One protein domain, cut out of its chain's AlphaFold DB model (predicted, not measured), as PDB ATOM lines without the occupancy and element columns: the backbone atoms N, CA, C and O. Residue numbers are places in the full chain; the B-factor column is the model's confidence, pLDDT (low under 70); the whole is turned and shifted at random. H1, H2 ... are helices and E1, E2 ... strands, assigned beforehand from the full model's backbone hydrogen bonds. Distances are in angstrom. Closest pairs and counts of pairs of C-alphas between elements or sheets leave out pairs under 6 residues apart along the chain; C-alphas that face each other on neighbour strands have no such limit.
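AT A GLANCE: This is residues 4 to 106 of the 518 residues of an uncharacterized protein of Rhodopseudomonas palustris (UniProt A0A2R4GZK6). Two long helices, H1 and H2, lie side by side; the shorter H3 packs along part of both, and a small strand hairpin, E1 and E2, covers their opposite side. The 103 printed residues are mostly helix, in the order E1, E2, H1, H2, H3. The whole is compact, radius of gyration of the C-alphas 14.4 A, spanning 47 by 28 by 18 A.

HOW THE PARTS SIT: E1, residues 4 to 7, and E2, residues 17 to 21, form an antiparallel hairpin; N 6 and O 18 are within hydrogen-bond range, 3.0 A. H1, residues 29 to 54, H2, residues 59 to 86, and H3, residues 89 to 103, form an up-and-down bundle, each running against the one before. H1 and H2 touch at a shallow tilt of 16 degrees, closest C-alphas Ile 45 and Trp 69, 6.5 A. H3 touches H2 at residues 72 to 83 alone, closest C-alphas Thr 92 and Ala 79, 6.0 A. Every helix O i to N i+4 pair is within hydrogen-bond range.

IN THESE COORDINATES: E1 begins at C-alpha 4 (202.461, 286.078, 280.472). H1 spans 37.3 A, H2 39.9 A; H3 ends at C-alpha 103 (188.403, 307.344, 278.153).

THE WHOLE: The printed part has no cut and no long link. Residues 55 to 58, 60 to 61 and 104 to 106 have pLDDT under 70.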
ATOM      1  N   GLN A   4     203.450 286.811 281.247       95.88
ATOM      2  CA  GLN A   4     202.461 286.078 280.472       95.88
ATOM      3  C   GLN A   4     201.135 286.839 280.526       95.88
ATOM      4  O   GLN A   4     200.687 287.215 281.608       95.88
ATOM      5  N   VAL A   5     200.533 287.062 279.355       96.81
ATOM      6  CA  VAL A   5     199.158 287.559 279.226       96.81
ATOM      7  C   VAL A   5     198.246 286.347 279.080       96.81
ATOM      8  O   VAL A   5     198.458 285.521 278.190       96.81
ATOM      9  N   SER A   6     197.257 286.218 279.954       96.19
ATOM     10  CA  SER A   6     196.244 285.157 279.903       96.19
ATOM     11  C   SER A   6     194.847 285.743 280.025       96.19
ATOM     12  O   SER A   6     194.674 286.797 280.624       96.19
ATOM     13  N   ASP A   7     193.845 285.064 279.469       96.75
ATOM     14  CA  ASP A   7     192.450 285.467 279.661       96.75
ATOM     15  C   ASP A   7     192.079 285.408 281.146       96.75
ATOM     16  O   ASP A   7     192.401 284.430 281.826       96.75
ATOM     17  N   HIS A   8     191.390 286.440 281.635       95.00
ATOM     18  CA  HIS A   8     190.881 286.452 283.002       95.00
ATOM     19  C   HIS A   8     189.700 285.478 283.107       95.00
ATOM     20  O   HIS A   8     188.786 285.516 282.278       95.00
ATOM     21  N   VAL A   9     189.697 284.590 284.107       92.44
ATOM     22  CA  VAL A   9     188.643 283.572 284.276       92.44
ATOM     23  C   VAL A   9     188.029 283.657 285.680       92.44
ATOM     24  O   VAL A   9     188.727 283.378 286.655       92.44
ATOM     25  N   PRO A  10     186.718 283.953 285.809       92.62
ATOM     26  CA  PRO A  10     185.761 284.258 284.738       92.62
ATOM     27  C   PRO A  10     185.954 285.672 284.169       92.62
ATOM     28  O   PRO A  10     186.118 286.625 284.926       92.62
ATOM     29  N   ALA A  11     185.867 285.817 282.845       92.81
ATOM     30  CA  ALA A  11     186.028 287.114 282.189       92.81
ATOM     31  C   ALA A  11     184.977 288.114 282.694       92.81
ATOM     32  O   ALA A  11     183.773 287.838 282.656       92.81
ATOM     33  N   ARG A  12     185.416 289.292 283.155       91.56
ATOM     34  CA  ARG A  12     184.507 290.364 283.601       91.56
ATOM     35  C   ARG A  12     183.841 291.055 282.409       91.56
ATOM     36  O   ARG A  12     182.740 291.588 282.540       91.56
ATOM     37  N   PHE A  13     184.529 291.076 281.271       92.25
ATOM     38  CA  PHE A  13     184.100 291.630 279.993       92.25
ATOM     39  C   PHE A  13     184.901 290.988 278.848       92.25
ATOM     40  O   PHE A  13     185.878 290.279 279.074       92.25
ATOM     41  N   ASP A  14     184.481 291.219 277.607       90.12
ATOM     42  CA  ASP A  14     185.182 290.718 276.420       90.12
ATOM     43  C   ASP A  14     186.593 291.324 276.335       90.12
ATOM     44  O   ASP A  14     186.741 292.537 276.469       90.12
ATOM     45  N   HIS A  15     187.609 290.489 276.098       92.94
ATOM     46  CA  HIS A  15     189.041 290.838 276.157       92.94
ATOM     47  C   HIS A  15     189.609 291.169 277.543       92.94
ATOM     48  O   HIS A  15     190.711 291.704 277.616       92.94
ATOM     49  N   ASP A  16     188.925 290.821 278.631       96.00
ATOM     50  CA  ASP A  16     189.514 290.881 279.971       96.00
ATOM     51  C   ASP A  16     190.709 289.913 280.107       96.00
ATOM     52  O   ASP A  16     190.670 288.784 279.606       96.00
ATOM     53  N   PHE A  17     191.791 290.359 280.744       97.44
ATOM     54  CA  PHE A  17     193.051 289.618 280.809       97.44
ATOM     55  C   PHE A  17     193.810 289.869 282.114       97.44
ATOM     56  O   PHE A  17     193.663 290.914 282.742       97.44
ATOM     57  N   ASP A  18     194.673 288.918 282.463       96.56
ATOM     58  CA  ASP A  18     195.664 289.021 283.528       96.56
ATOM     59  C   ASP A  18     197.068 289.114 282.918       96.56
ATOM     60  O   ASP A  18     197.402 288.387 281.977       96.56
ATOM     61  N   LEU A  19     197.908 289.996 283.463       96.12
ATOM     62  CA  LEU A  19     199.324 290.120 283.109       96.12
ATOM     63  C   LEU A  19     200.167 289.700 284.319       96.12
ATOM     64  O   LEU A  19     200.347 290.470 285.261       96.12
ATOM     65  N   VAL A  20     200.673 288.465 284.304       95.19
ATOM     66  CA  VAL A  20     201.329 287.839 285.466       95.19
ATOM     67  C   VAL A  20     202.827 287.641 285.194       95.19
ATOM     68  O   VAL A  20     203.194 287.185 284.105       95.19
ATOM     69  N   PRO A  21     203.731 287.961 286.142       95.75
ATOM     70  CA  PRO A  21     205.144 287.613 286.016       95.75
ATOM     71  C   PRO A  21     205.344 286.091 286.018       95.75
ATOM     72  O   PRO A  21     204.690 285.359 286.759       95.75
ATOM     73  N   ALA A  22     206.280 285.602 285.205       94.62
ATOM     74  CA  ALA A  22     206.657 284.193 285.190       94.62
ATOM     75  C   ALA A  22     207.215 283.758 286.557       94.62
ATOM     76  O   ALA A  22     207.819 284.554 287.281       94.62
ATOM     77  N   ALA A  23     207.043 282.481 286.907       94.06
ATOM     78  CA  ALA A  23     207.479 281.946 288.195       94.06
ATOM     79  C   ALA A  23     208.961 282.271 288.477       94.06
ATOM     80  O   ALA A  23     209.843 281.951 287.681       94.06
ATOM     81  N   GLY A  24     209.225 282.917 289.617       93.44
ATOM     82  CA  GLY A  24     210.571 283.321 290.042       93.44
ATOM     83  C   GLY A  24     211.052 284.683 289.523       93.44
ATOM     84  O   GLY A  24     212.152 285.102 289.884       93.44
ATOM     85  N   VAL A  25     210.262 285.401 288.719       95.31
ATOM     86  CA  VAL A  25     210.575 286.774 288.288       95.31
ATOM     87  C   VAL A  25     210.034 287.775 289.311       95.31
ATOM     88  O   VAL A  25     208.840 287.792 289.596       95.31
ATOM     89  N   VAL A  26     210.908 288.634 289.848       95.75
ATOM     90  CA  VAL A  26     210.523 289.756 290.721       95.75
ATOM     91  C   VAL A  26     210.473 291.039 289.879       95.75
ATOM     92  O   VAL A  26     211.528 291.460 289.397       95.75
ATOM     93  N   PRO A  27     209.297 291.667 289.681       96.19
ATOM     94  CA  PRO A  27     209.185 292.886 288.885       96.19
ATOM     95  C   PRO A  27     209.926 294.068 289.526       96.19
ATOM     96  O   PRO A  27     209.902 294.264 290.748       96.19
ATOM     97  N   THR A  28     210.556 294.897 288.699       96.56
ATOM     98  CA  THR A  28     211.148 296.175 289.116       96.56
ATOM     99  C   THR A  28     210.071 297.158 289.594       96.56
ATOM    100  O   THR A  28     208.873 296.930 289.437       96.56
ATOM    101  N   ALA A  29     210.473 298.272 290.213       95.38
ATOM    102  CA  ALA A  29     209.520 299.287 290.672       95.38
ATOM    103  C   ALA A  29     208.665 299.864 289.526       95.38
ATOM    104  O   ALA A  29     207.456 299.984 289.688       95.38
ATOM    105  N   ALA A  30     209.275 300.152 288.371       93.38
ATOM    106  CA  ALA A  30     208.569 300.688 287.206       93.38
ATOM    107  C   ALA A  30     207.621 299.654 286.572       93.38
ATOM    108  O   ALA A  30     206.507 299.988 286.186       93.38
ATOM    109  N   GLU A  31     208.024 298.379 286.524       95.25
ATOM    110  CA  GLU A  31     207.145 297.304 286.052       95.25
ATOM    111  C   GLU A  31     205.959 297.089 287.002       95.25
ATOM    112  O   GLU A  31     204.842 296.905 286.533       95.25
ATOM    113  N   ARG A  32     206.158 297.166 288.329       96.12
ATOM    114  CA  ARG A  32     205.047 297.110 289.299       96.12
ATOM    115  C   ARG A  32     204.057 298.255 289.118       96.12
ATOM    116  O   ARG A  32     202.858 298.016 289.216       96.12
ATOM    117  N   ASP A  33     204.549 299.464 288.861       93.12
ATOM    118  CA  ASP A  33     203.691 300.622 288.601       93.12
ATOM    119  C   ASP A  33     202.861 300.425 287.324       93.12
ATOM    120  O   ASP A  33     201.640 300.554 287.359       93.12
ATOM    121  N   LEU A  34     203.491 299.990 286.226       94.38
ATOM    122  CA  LEU A  34     202.791 299.659 284.981       94.38
ATOM    123  C   LEU A  34     201.717 298.578 285.183       94.38
ATOM    124  O   LEU A  34     200.594 298.741 284.704       94.38
ATOM    125  N   LEU A  35     202.041 297.491 285.894       95.06
ATOM    126  CA  LEU A  35     201.082 296.426 286.212       95.06
ATOM    127  C   LEU A  35     199.876 296.985 286.979       95.06
ATOM    128  O   LEU A  35     198.738 296.723 286.592       95.06
ATOM    129  N   GLY A  36     200.122 297.815 287.996       94.69
ATOM    130  CA  GLY A  36     199.066 298.469 288.768       94.69
ATOM    131  C   GLY A  36     198.208 299.425 287.933       94.69
ATOM    132  O   GLY A  36     196.991 299.469 288.110       94.69
ATOM    133  N   GLN A  37     198.801 300.162 286.987       94.00
ATOM    134  CA  GLN A  37     198.055 301.050 286.085       94.00
ATOM    135  C   GLN A  37     197.169 300.273 285.102       94.00
ATOM    136  O   GLN A  37     196.021 300.663 284.886       94.00
ATOM    137  N   ILE A  38     197.667 299.166 284.536       95.00
ATOM    138  CA  ILE A  38     196.875 298.289 283.659       95.00
ATOM    139  C   ILE A  38     195.717 297.662 284.443       95.00
ATOM    140  O   ILE A  38     194.578 297.711 283.982       95.00
ATOM    141  N   GLU A  39     195.980 297.131 285.639       95.12
ATOM    142  CA  GLU A  39     194.949 296.548 286.505       95.12
ATOM    143  C   GLU A  39     193.877 297.584 286.866       95.12
ATOM    144  O   GLU A  39     192.690 297.349 286.640       95.12
ATOM    145  N   THR A  40     194.292 298.780 287.297       92.94
ATOM    146  CA  THR A  40     193.381 299.898 287.588       92.94
ATOM    147  C   THR A  40     192.537 300.265 286.363       92.94
ATOM    148  O   THR A  40     191.335 300.514 286.477       92.94
ATOM    149  N   ALA A  41     193.128 300.296 285.163       91.38
ATOM    150  CA  ALA A  41     192.395 300.591 283.936       91.38
ATOM    151  C   ALA A  41     191.328 299.520 283.641       91.38
ATOM    152  O   ALA A  41     190.181 299.873 283.350       91.38
ATOM    153  N   LEU A  42     191.672 298.235 283.774       94.31
ATOM    154  CA  LEU A  42     190.748 297.112 283.583       94.31
ATOM    155  C   LEU A  42     189.623 297.102 284.626       94.31
ATOM    156  O   LEU A  42     188.462 296.875 284.274       94.31
ATOM    157  N   GLU A  43     189.919 297.406 285.890       92.94
ATOM    158  CA  GLU A  43     188.903 297.536 286.940       92.94
ATOM    159  C   GLU A  43     187.897 298.642 286.627       92.94
ATOM    160  O   GLU A  43     186.689 298.444 286.783       92.94
ATOM    161  N   VAL A  44     188.360 299.787 286.119       85.81
ATOM    162  CA  VAL A  44     187.441 300.861 285.735       85.81
ATOM    163  C   VAL A  44     186.632 300.499 284.489       85.81
ATOM    164  O   VAL A  44     185.453 300.843 284.440       85.81
ATOM    165  N   ILE A  45     187.194 299.784 283.508       89.81
ATOM    166  CA  ILE A  45     186.408 299.255 282.374       89.81
ATOM    167  C   ILE A  45     185.317 298.309 282.893       89.81
ATOM    168  O   ILE A  45     184.156 298.427 282.498       89.81
ATOM    169  N   SER A  46     185.657 297.424 283.836       93.06
ATOM    170  CA  SER A  46     184.695 296.517 284.474       93.06
ATOM    171  C   SER A  46     183.574 297.280 285.181       93.06
ATOM    172  O   SER A  46     182.391 297.004 284.964       93.06
ATOM    173  N   ALA A  47     183.934 298.263 286.009       86.69
ATOM    174  CA  ALA A  47     182.979 299.088 286.738       86.69
ATOM    175  C   ALA A  47     182.104 299.916 285.785       86.69
ATOM    176  O   ALA A  47     180.889 299.977 285.968       86.69
ATOM    177  N   GLY A  48     182.702 300.490 284.736       83.12
ATOM    178  CA  GLY A  48     182.018 301.263 283.702       83.12
ATOM    179  C   GLY A  48     181.018 300.425 282.911       83.12
ATOM    180  O   GLY A  48     179.884 300.857 282.725       83.12
ATOM    181  N   ARG A  49     181.381 299.198 282.522       87.31
ATOM    182  CA  ARG A  49     180.459 298.267 281.853       87.31
ATOM    183  C   ARG A  49     179.298 297.872 282.765       87.31
ATOM    184  O   ARG A  49     178.153 297.944 282.337       87.31
ATOM    185  N   LYS A  50     179.568 297.532 284.032       86.50
ATOM    186  CA  LYS A  50     178.509 297.238 285.018       86.50
ATOM    187  C   LYS A  50     177.570 298.428 285.218       86.50
ATOM    188  O   LYS A  50     176.361 298.237 285.325       86.50
ATOM    189  N   ALA A  51     178.117 299.643 285.256       75.62
ATOM    190  CA  ALA A  51     177.329 300.864 285.336       75.62
ATOM    191  C   ALA A  51     176.478 301.068 284.073       75.62
ATOM    192  O   ALA A  51     175.299 301.375 284.197       75.62
ATOM    193  N   ASP A  52     177.026 300.829 282.881       78.06
ATOM    194  CA  ASP A  52     176.306 300.954 281.606       78.06
ATOM    195  C   ASP A  52     175.176 299.933 281.463       78.06
ATOM    196  O   ASP A  52     174.072 300.288 281.039       78.06
ATOM    197  N   ASP A  53     175.427 298.690 281.874       80.75
ATOM    198  CA  ASP A  53     174.426 297.622 281.910       80.75
ATOM    199  C   ASP A  53     173.293 297.958 282.902       80.75
ATOM    200  O   ASP A  53     172.128 297.641 282.654       80.75
ATOM    201  N   ALA A  54     173.603 298.664 283.995       72.38
ATOM    202  CA  ALA A  54     172.616 299.146 284.962       72.38
ATOM    203  C   ALA A  54     171.878 300.425 284.508       72.38
ATOM    204  O   ALA A  54     170.696 300.592 284.818       72.38
ATOM    205  N   ALA A  55     172.544 301.319 283.766       62.12
ATOM    206  CA  ALA A  55     172.081 302.678 283.464       62.12
ATOM    207  C   ALA A  55     170.997 302.771 282.374       62.12
ATOM    208  O   ALA A  55     170.508 303.865 282.100       62.12
ATOM    209  N   ARG A  56     170.586 301.651 281.756       67.00
ATOM    210  CA  ARG A  56     169.572 301.615 280.675       67.00
ATOM    211  C   ARG A  56     169.841 302.654 279.573       67.00
ATOM    212  O   ARG A  56     168.933 303.364 279.138       67.00
ATOM    213  N   LEU A  57     171.093 302.737 279.129       64.25
ATOM    214  CA  LEU A  57     171.507 303.627 278.044       64.25
ATOM    215  C   LEU A  57     170.688 303.361 276.771       64.25
ATOM    216  O   LEU A  57     170.293 302.223 276.501       64.25
ATOM    217  N   CYS A  58     170.457 304.396 275.953       63.81
ATOM    218  CA  CYS A  58     169.787 304.202 274.668       63.81
ATOM    219  C   CYS A  58     170.577 303.190 273.809       63.81
ATOM    220  O   CYS A  58     171.809 303.184 273.879       63.81
ATOM    221  N   PRO A  59     169.924 302.333 272.997       71.12
ATOM    222  CA  PRO A  59     170.601 301.217 272.329       71.12
ATOM    223  C   PRO A  59     171.835 301.629 271.523       71.12
ATOM    224  O   PRO A  59     172.858 300.955 271.596       71.12
ATOM    225  N   ALA A  60     171.771 302.772 270.834       62.84
ATOM    226  CA  ALA A  60     172.886 303.309 270.061       62.84
ATOM    227  C   ALA A  60     174.078 303.733 270.940       62.84
ATOM    228  O   ALA A  60     175.215 303.410 270.609       62.84
ATOM    229  N   LEU A  61     173.843 304.405 272.076       66.38
ATOM    230  CA  LEU A  61     174.906 304.785 273.015       66.38
ATOM    231  C   LEU A  61     175.434 303.570 273.782       66.38
ATOM    232  O   LEU A  61     176.637 303.457 273.978       66.38
ATOM    233  N   ALA A  62     174.557 302.646 274.180       76.19
ATOM    234  CA  ALA A  62     174.936 301.389 274.815       76.19
ATOM    235  C   ALA A  62     175.822 300.547 273.889       76.19
ATOM    236  O   ALA A  62     176.800 299.947 274.323       76.19
ATOM    237  N   GLU A  63     175.487 300.483 272.600       77.50
ATOM    238  CA  GLU A  63     176.291 299.796 271.593       77.50
ATOM    239  C   GLU A  63     177.599 300.539 271.308       77.50
ATOM    240  O   GLU A  63     178.651 299.905 271.285       77.50
ATOM    241  N   ALA A  64     177.571 301.866 271.165       71.25
ATOM    242  CA  ALA A  64     178.777 302.671 270.983       71.25
ATOM    243  C   ALA A  64     179.737 302.537 272.174       71.25
ATOM    244  O   ALA A  64     180.923 302.296 271.969       71.25
ATOM    245  N   ARG A  65     179.228 302.607 273.413       79.25
ATOM    246  CA  ARG A  65     180.022 302.414 274.632       79.25
ATOM    247  C   ARG A  65     180.521 300.985 274.754       79.25
ATOM    248  O   ARG A  65     181.694 300.810 275.040       79.25
ATOM    249  N   ARG A  66     179.713 299.963 274.444       84.44
ATOM    250  CA  ARG A  66     180.193 298.567 274.398       84.44
ATOM    251  C   ARG A  66     181.311 298.367 273.377       84.44
ATOM    252  O   ARG A  66     182.327 297.783 273.731       84.44
ATOM    253  N   ARG A  67     181.158 298.877 272.150       81.75
ATOM    254  CA  ARG A  67     182.208 298.832 271.114       81.75
ATOM    255  C   ARG A  67     183.460 299.581 271.554       81.75
ATOM    256  O   ARG A  67     184.564 299.128 271.277       81.75
ATOM    257  N   TRP A  68     183.283 300.703 272.242       83.00
ATOM    258  CA  TRP A  68     184.387 301.489 272.764       83.00
ATOM    259  C   TRP A  68     185.118 300.747 273.892       83.00
ATOM    260  O   TRP A  68     186.305 300.497 273.742       83.00
ATOM    261  N   TRP A  69     184.419 300.262 274.929       86.62
ATOM    262  CA  TRP A  69     184.998 299.432 275.997       86.62
ATOM    263  C   TRP A  69     185.736 298.213 275.446       86.62
ATOM    264  O   TRP A  69     186.837 297.906 275.893       86.62
ATOM    265  N   PHE A  70     185.141 297.551 274.453       88.88
ATOM    266  CA  PHE A  70     185.742 296.430 273.741       88.88
ATOM    267  C   PHE A  70     187.052 296.834 273.050       88.88
ATOM    268  O   PHE A  70     188.077 296.186 273.247       88.88
ATOM    269  N   ALA A  71     187.046 297.926 272.279       86.88
ATOM    270  CA  ALA A  71     188.239 298.422 271.595       86.88
ATOM    271  C   ALA A  71     189.332 298.862 272.584       86.88
ATOM    272  O   ALA A  71     190.503 298.560 272.375       86.88
ATOM    273  N   THR A  72     188.956 299.516 273.685       89.19
ATOM    274  CA  THR A  72     189.865 299.942 274.757       89.19
ATOM    275  C   THR A  72     190.507 298.745 275.457       89.19
ATOM    276  O   THR A  72     191.723 298.728 275.644       89.19
ATOM    277  N   ALA A  73     189.722 297.724 275.812       93.44
ATOM    278  CA  ALA A  73     190.240 296.490 276.400       93.44
ATOM    279  C   ALA A  73     191.207 295.773 275.444       93.44
ATOM    280  O   ALA A  73     192.280 295.345 275.864       93.44
ATOM    281  N   ALA A  74     190.872 295.714 274.151       93.31
ATOM    282  CA  ALA A  74     191.742 295.142 273.127       93.31
ATOM    283  C   ALA A  74     193.066 295.916 272.979       93.31
ATOM    284  O   ALA A  74     194.125 295.297 272.925       93.31
ATOM    285  N   GLN A  75     193.035 297.253 272.988       92.50
ATOM    286  CA  GLN A  75     194.246 298.086 272.939       92.50
ATOM    287  C   GLN A  75     195.119 297.931 274.193       92.50
ATOM    288  O   GLN A  75     196.343 297.860 274.083       92.50
ATOM    289  N   LEU A  76     194.511 297.850 275.384       94.75
ATOM    290  CA  LEU A  76     195.242 297.573 276.627       94.75
ATOM    291  C   LEU A  76     195.899 296.195 276.586       94.75
ATOM    292  O   LEU A  76     197.041 296.049 277.020       94.75
ATOM    293  N   ARG A  77     195.206 295.197 276.031       96.56
ATOM    294  CA  ARG A  77     195.752 293.853 275.852       96.56
ATOM    295  C   ARG A  77     196.921 293.845 274.875       96.56
ATOM    296  O   ARG A  77     197.963 293.286 275.195       96.56
ATOM    297  N   GLU A  78     196.792 294.515 273.734       94.81
ATOM    298  CA  GLU A  78     197.882 294.657 272.763       94.81
ATOM    299  C   GLU A  78     199.098 295.358 273.394       94.81
ATOM    300  O   GLU A  78     200.239 294.932 273.210       94.81
ATOM    301  N   ALA A  79     198.870 296.402 274.200       93.62
ATOM    302  CA  ALA A  79     199.927 297.072 274.950       93.62
ATOM    303  C   ALA A  79     200.598 296.128 275.967       93.62
ATOM    304  O   ALA A  79     201.828 296.105 276.057       93.62
ATOM    305  N   ALA A  80     199.822 295.307 276.678       95.69
ATOM    306  CA  ALA A  80     200.330 294.305 277.612       95.69
ATOM    307  C   ALA A  80     201.131 293.189 276.912       95.69
ATOM    308  O   ALA A  80     202.190 292.792 277.396       95.69
ATOM    309  N   GLU A  81     200.680 292.708 275.752       95.75
ATOM    310  CA  GLU A  81     201.379 291.702 274.937       95.75
ATOM    311  C   GLU A  81     202.683 292.266 274.343       95.75
ATOM    312  O   GLU A  81     203.739 291.618 274.369       95.75
ATOM    313  N   HIS A  82     202.654 293.519 273.878       94.00
ATOM    314  CA  HIS A  82     203.850 294.234 273.441       94.00
ATOM    315  C   HIS A  82     204.847 294.409 274.596       94.00
ATOM    316  O   HIS A  82     206.046 294.178 274.421       94.00
ATOM    317  N   PHE A  83     204.377 294.754 275.796       96.00
ATOM    318  CA  PHE A  83     205.219 294.810 276.990       96.00
ATOM    319  C   PHE A  83     205.810 293.436 277.344       96.00
ATOM    320  O   PHE A  83     207.016 293.331 277.575       96.00
ATOM    321  N   ALA A  84     205.015 292.363 277.313       95.19
ATOM    322  CA  ALA A  84     205.482 291.011 277.627       95.19
ATOM    323  C   ALA A  84     206.585 290.515 276.669       95.19
ATOM    324  O   ALA A  84     207.478 289.765 277.083       95.19
ATOM    325  N   SER A  85     206.550 290.959 275.406       94.38
ATOM    326  CA  SER A  85     207.549 290.620 274.384       94.38
ATOM    327  C   SER A  85     208.789 291.525 274.405       94.38
ATOM    328  O   SER A  85     209.905 291.013 274.314       94.38
ATOM    329  N   THR A  86     208.621 292.842 274.559       94.38
ATOM    330  CA  THR A  86     209.712 293.833 274.420       94.38
ATOM    331  C   THR A  86     210.310 294.317 275.738       94.38
ATOM    332  O   THR A  86     211.444 294.788 275.744       94.38
ATOM    333  N   GLN A  87     209.572 294.213 276.848       91.94
ATOM    334  CA  GLN A  87     209.920 294.759 278.170       91.94
ATOM    335  C   GLN A  87     210.134 296.288 278.188       91.94
ATOM    336  O   GLN A  87     210.793 296.808 279.085       91.94
ATOM    337  N   ASN A  88     209.577 297.029 277.220       93.56
ATOM    338  CA  ASN A  88     209.656 298.491 277.191       93.56
ATOM    339  C   ASN A  88     208.546 299.119 278.058       93.56
ATOM    340  O   ASN A  88     207.395 299.232 277.627       93.56
ATOM    341  N   VAL A  89     208.898 299.500 279.289       92.69
ATOM    342  CA  VAL A  89     207.964 300.074 280.273       92.69
ATOM    343  C   VAL A  89     207.469 301.458 279.840       92.69
ATOM    344  O   VAL A  89     206.261 301.680 279.828       92.69
ATOM    345  N   ASP A  90     208.369 302.353 279.423       91.50
ATOM    346  CA  ASP A  90     208.046 303.761 279.139       91.50
ATOM    347  C   ASP A  90     207.036 303.906 277.995       91.50
ATOM    348  O   ASP A  90     206.028 304.600 278.128       91.50
ATOM    349  N   LEU A  91     207.252 303.178 276.892       90.19
ATOM    350  CA  LEU A  91     206.334 303.189 275.749       90.19
ATOM    351  C   LEU A  91     204.949 302.640 276.123       90.19
ATOM    352  O   LEU A  91     203.927 303.095 275.608       90.19
ATOM    353  N   THR A  92     204.904 301.641 277.006       89.38
ATOM    354  CA  THR A  92     203.641 301.029 277.434       89.38
ATOM    355  C   THR A  92     202.887 301.961 278.380       89.38
ATOM    356  O   THR A  92     201.680 302.127 278.222       89.38
ATOM    357  N   LEU A  93     203.589 302.638 279.294       88.88
ATOM    358  CA  LEU A  93     203.014 303.669 280.157       88.88
ATOM    359  C   LEU A  93     202.427 304.832 279.346       88.88
ATOM    360  O   LEU A  93     201.301 305.245 279.611       88.88
ATOM    361  N   GLU A  94     203.130 305.318 278.319       90.62
ATOM    362  CA  GLU A  94     202.618 306.377 277.435       90.62
ATOM    363  C   GLU A  94     201.326 305.947 276.714       90.62
ATOM    364  O   GLU A  94     200.355 306.710 276.639       90.62
ATOM    365  N   ARG A  95     201.269 304.696 276.239       89.44
ATOM    366  CA  ARG A  95     200.066 304.129 275.609       89.44
ATOM    367  C   ARG A  95     198.906 303.996 276.595       89.44
ATOM    368  O   ARG A  95     197.803 304.426 276.272       89.44
ATOM    369  N   VAL A  96     199.142 303.463 277.795       87.25
ATOM    370  CA  VAL A  96     198.110 303.335 278.843       87.25
ATOM    371  C   VAL A  96     197.589 304.714 279.264       87.25
ATOM    372  O   VAL A  96     196.376 304.905 279.355       87.25
ATOM    373  N   ALA A  97     198.471 305.704 279.429       85.31
ATOM    374  CA  ALA A  97     198.086 307.079 279.746       85.31
ATOM    375  C   ALA A  97     197.259 307.732 278.623       85.31
ATOM    376  O   ALA A  97     196.290 308.442 278.901       85.31
ATOM    377  N   THR A  98     197.597 307.465 277.357       87.69
ATOM    378  CA  THR A  98     196.823 307.934 276.195       87.69
ATOM    379  C   THR A  98     195.420 307.325 276.187       87.69
ATOM    380  O   THR A  98     194.436 308.050 276.039       87.69
ATOM    381  N   ILE A  99     195.316 306.016 276.437       81.00
ATOM    382  CA  ILE A  99     194.039 305.299 276.525       81.00
ATOM    383  C   ILE A  99     193.181 305.841 277.689       81.00
ATOM    384  O   ILE A  99     191.984 306.083 277.513       81.00
ATOM    385  N   ASP A 100     193.775 306.115 278.861       75.56
ATOM    386  CA  ASP A 100     193.060 306.734 279.994       75.56
ATOM    387  C   ASP A 100     192.574 308.156 279.666       75.56
ATOM    388  O   ASP A 100     191.456 308.548 280.024       75.56
ATOM    389  N   ALA A 101     193.384 308.936 278.948       76.88
ATOM    390  CA  ALA A 101     193.016 310.281 278.519       76.88
ATOM    391  C   ALA A 101     191.857 310.272 277.505       76.88
ATOM    392  O   ALA A 101     190.973 311.128 277.583       76.88
ATOM    393  N   GLU A 102     191.824 309.310 276.578       74.94
ATOM    394  CA  GLU A 102     190.717 309.126 275.629       74.94
ATOM    395  C   GLU A 102     189.433 308.644 276.313       74.94
ATOM    396  O   GLU A 102     188.344 309.132 275.992       74.94
ATOM    397  N   ARG A 103     189.541 307.773 277.324       71.69
ATOM    398  CA  ARG A 103     188.403 307.344 278.153       71.69
ATOM    399  C   ARG A 103     187.672 308.514 278.786       71.69
ATOM    400  O   ARG A 103     186.451 308.608 278.678       71.69
ATOM    401  N   ARG A 104     188.409 309.420 279.434       65.31
ATOM    402  CA  ARG A 104     187.817 310.586 280.115       65.31
ATOM    403  C   ARG A 104     187.054 311.510 279.157       65.31
ATOM    404  O   ARG A 104     186.222 312.289 279.605       65.31
ATOM    405  N   ARG A 105     187.296 311.416 277.843       57.03
ATOM    406  CA  ARG A 105     186.556 312.163 276.811       57.03
ATOM    407  C   ARG A 105     185.211 311.524 276.418       57.03
ATOM    408  O   ARG A 105     184.492 312.147 275.642       57.03
ATOM    409  N   SER A 106     184.872 310.331 276.922       51.47
ATOM    410  CA  SER A 106     183.721 309.515 276.474       51.47
ATOM    411  C   SER A 106     182.560 309.388 277.490       51.47
ATOM    412  O   SER A 106     181.610 308.643 277.247       51.47
TER     413      SER A 106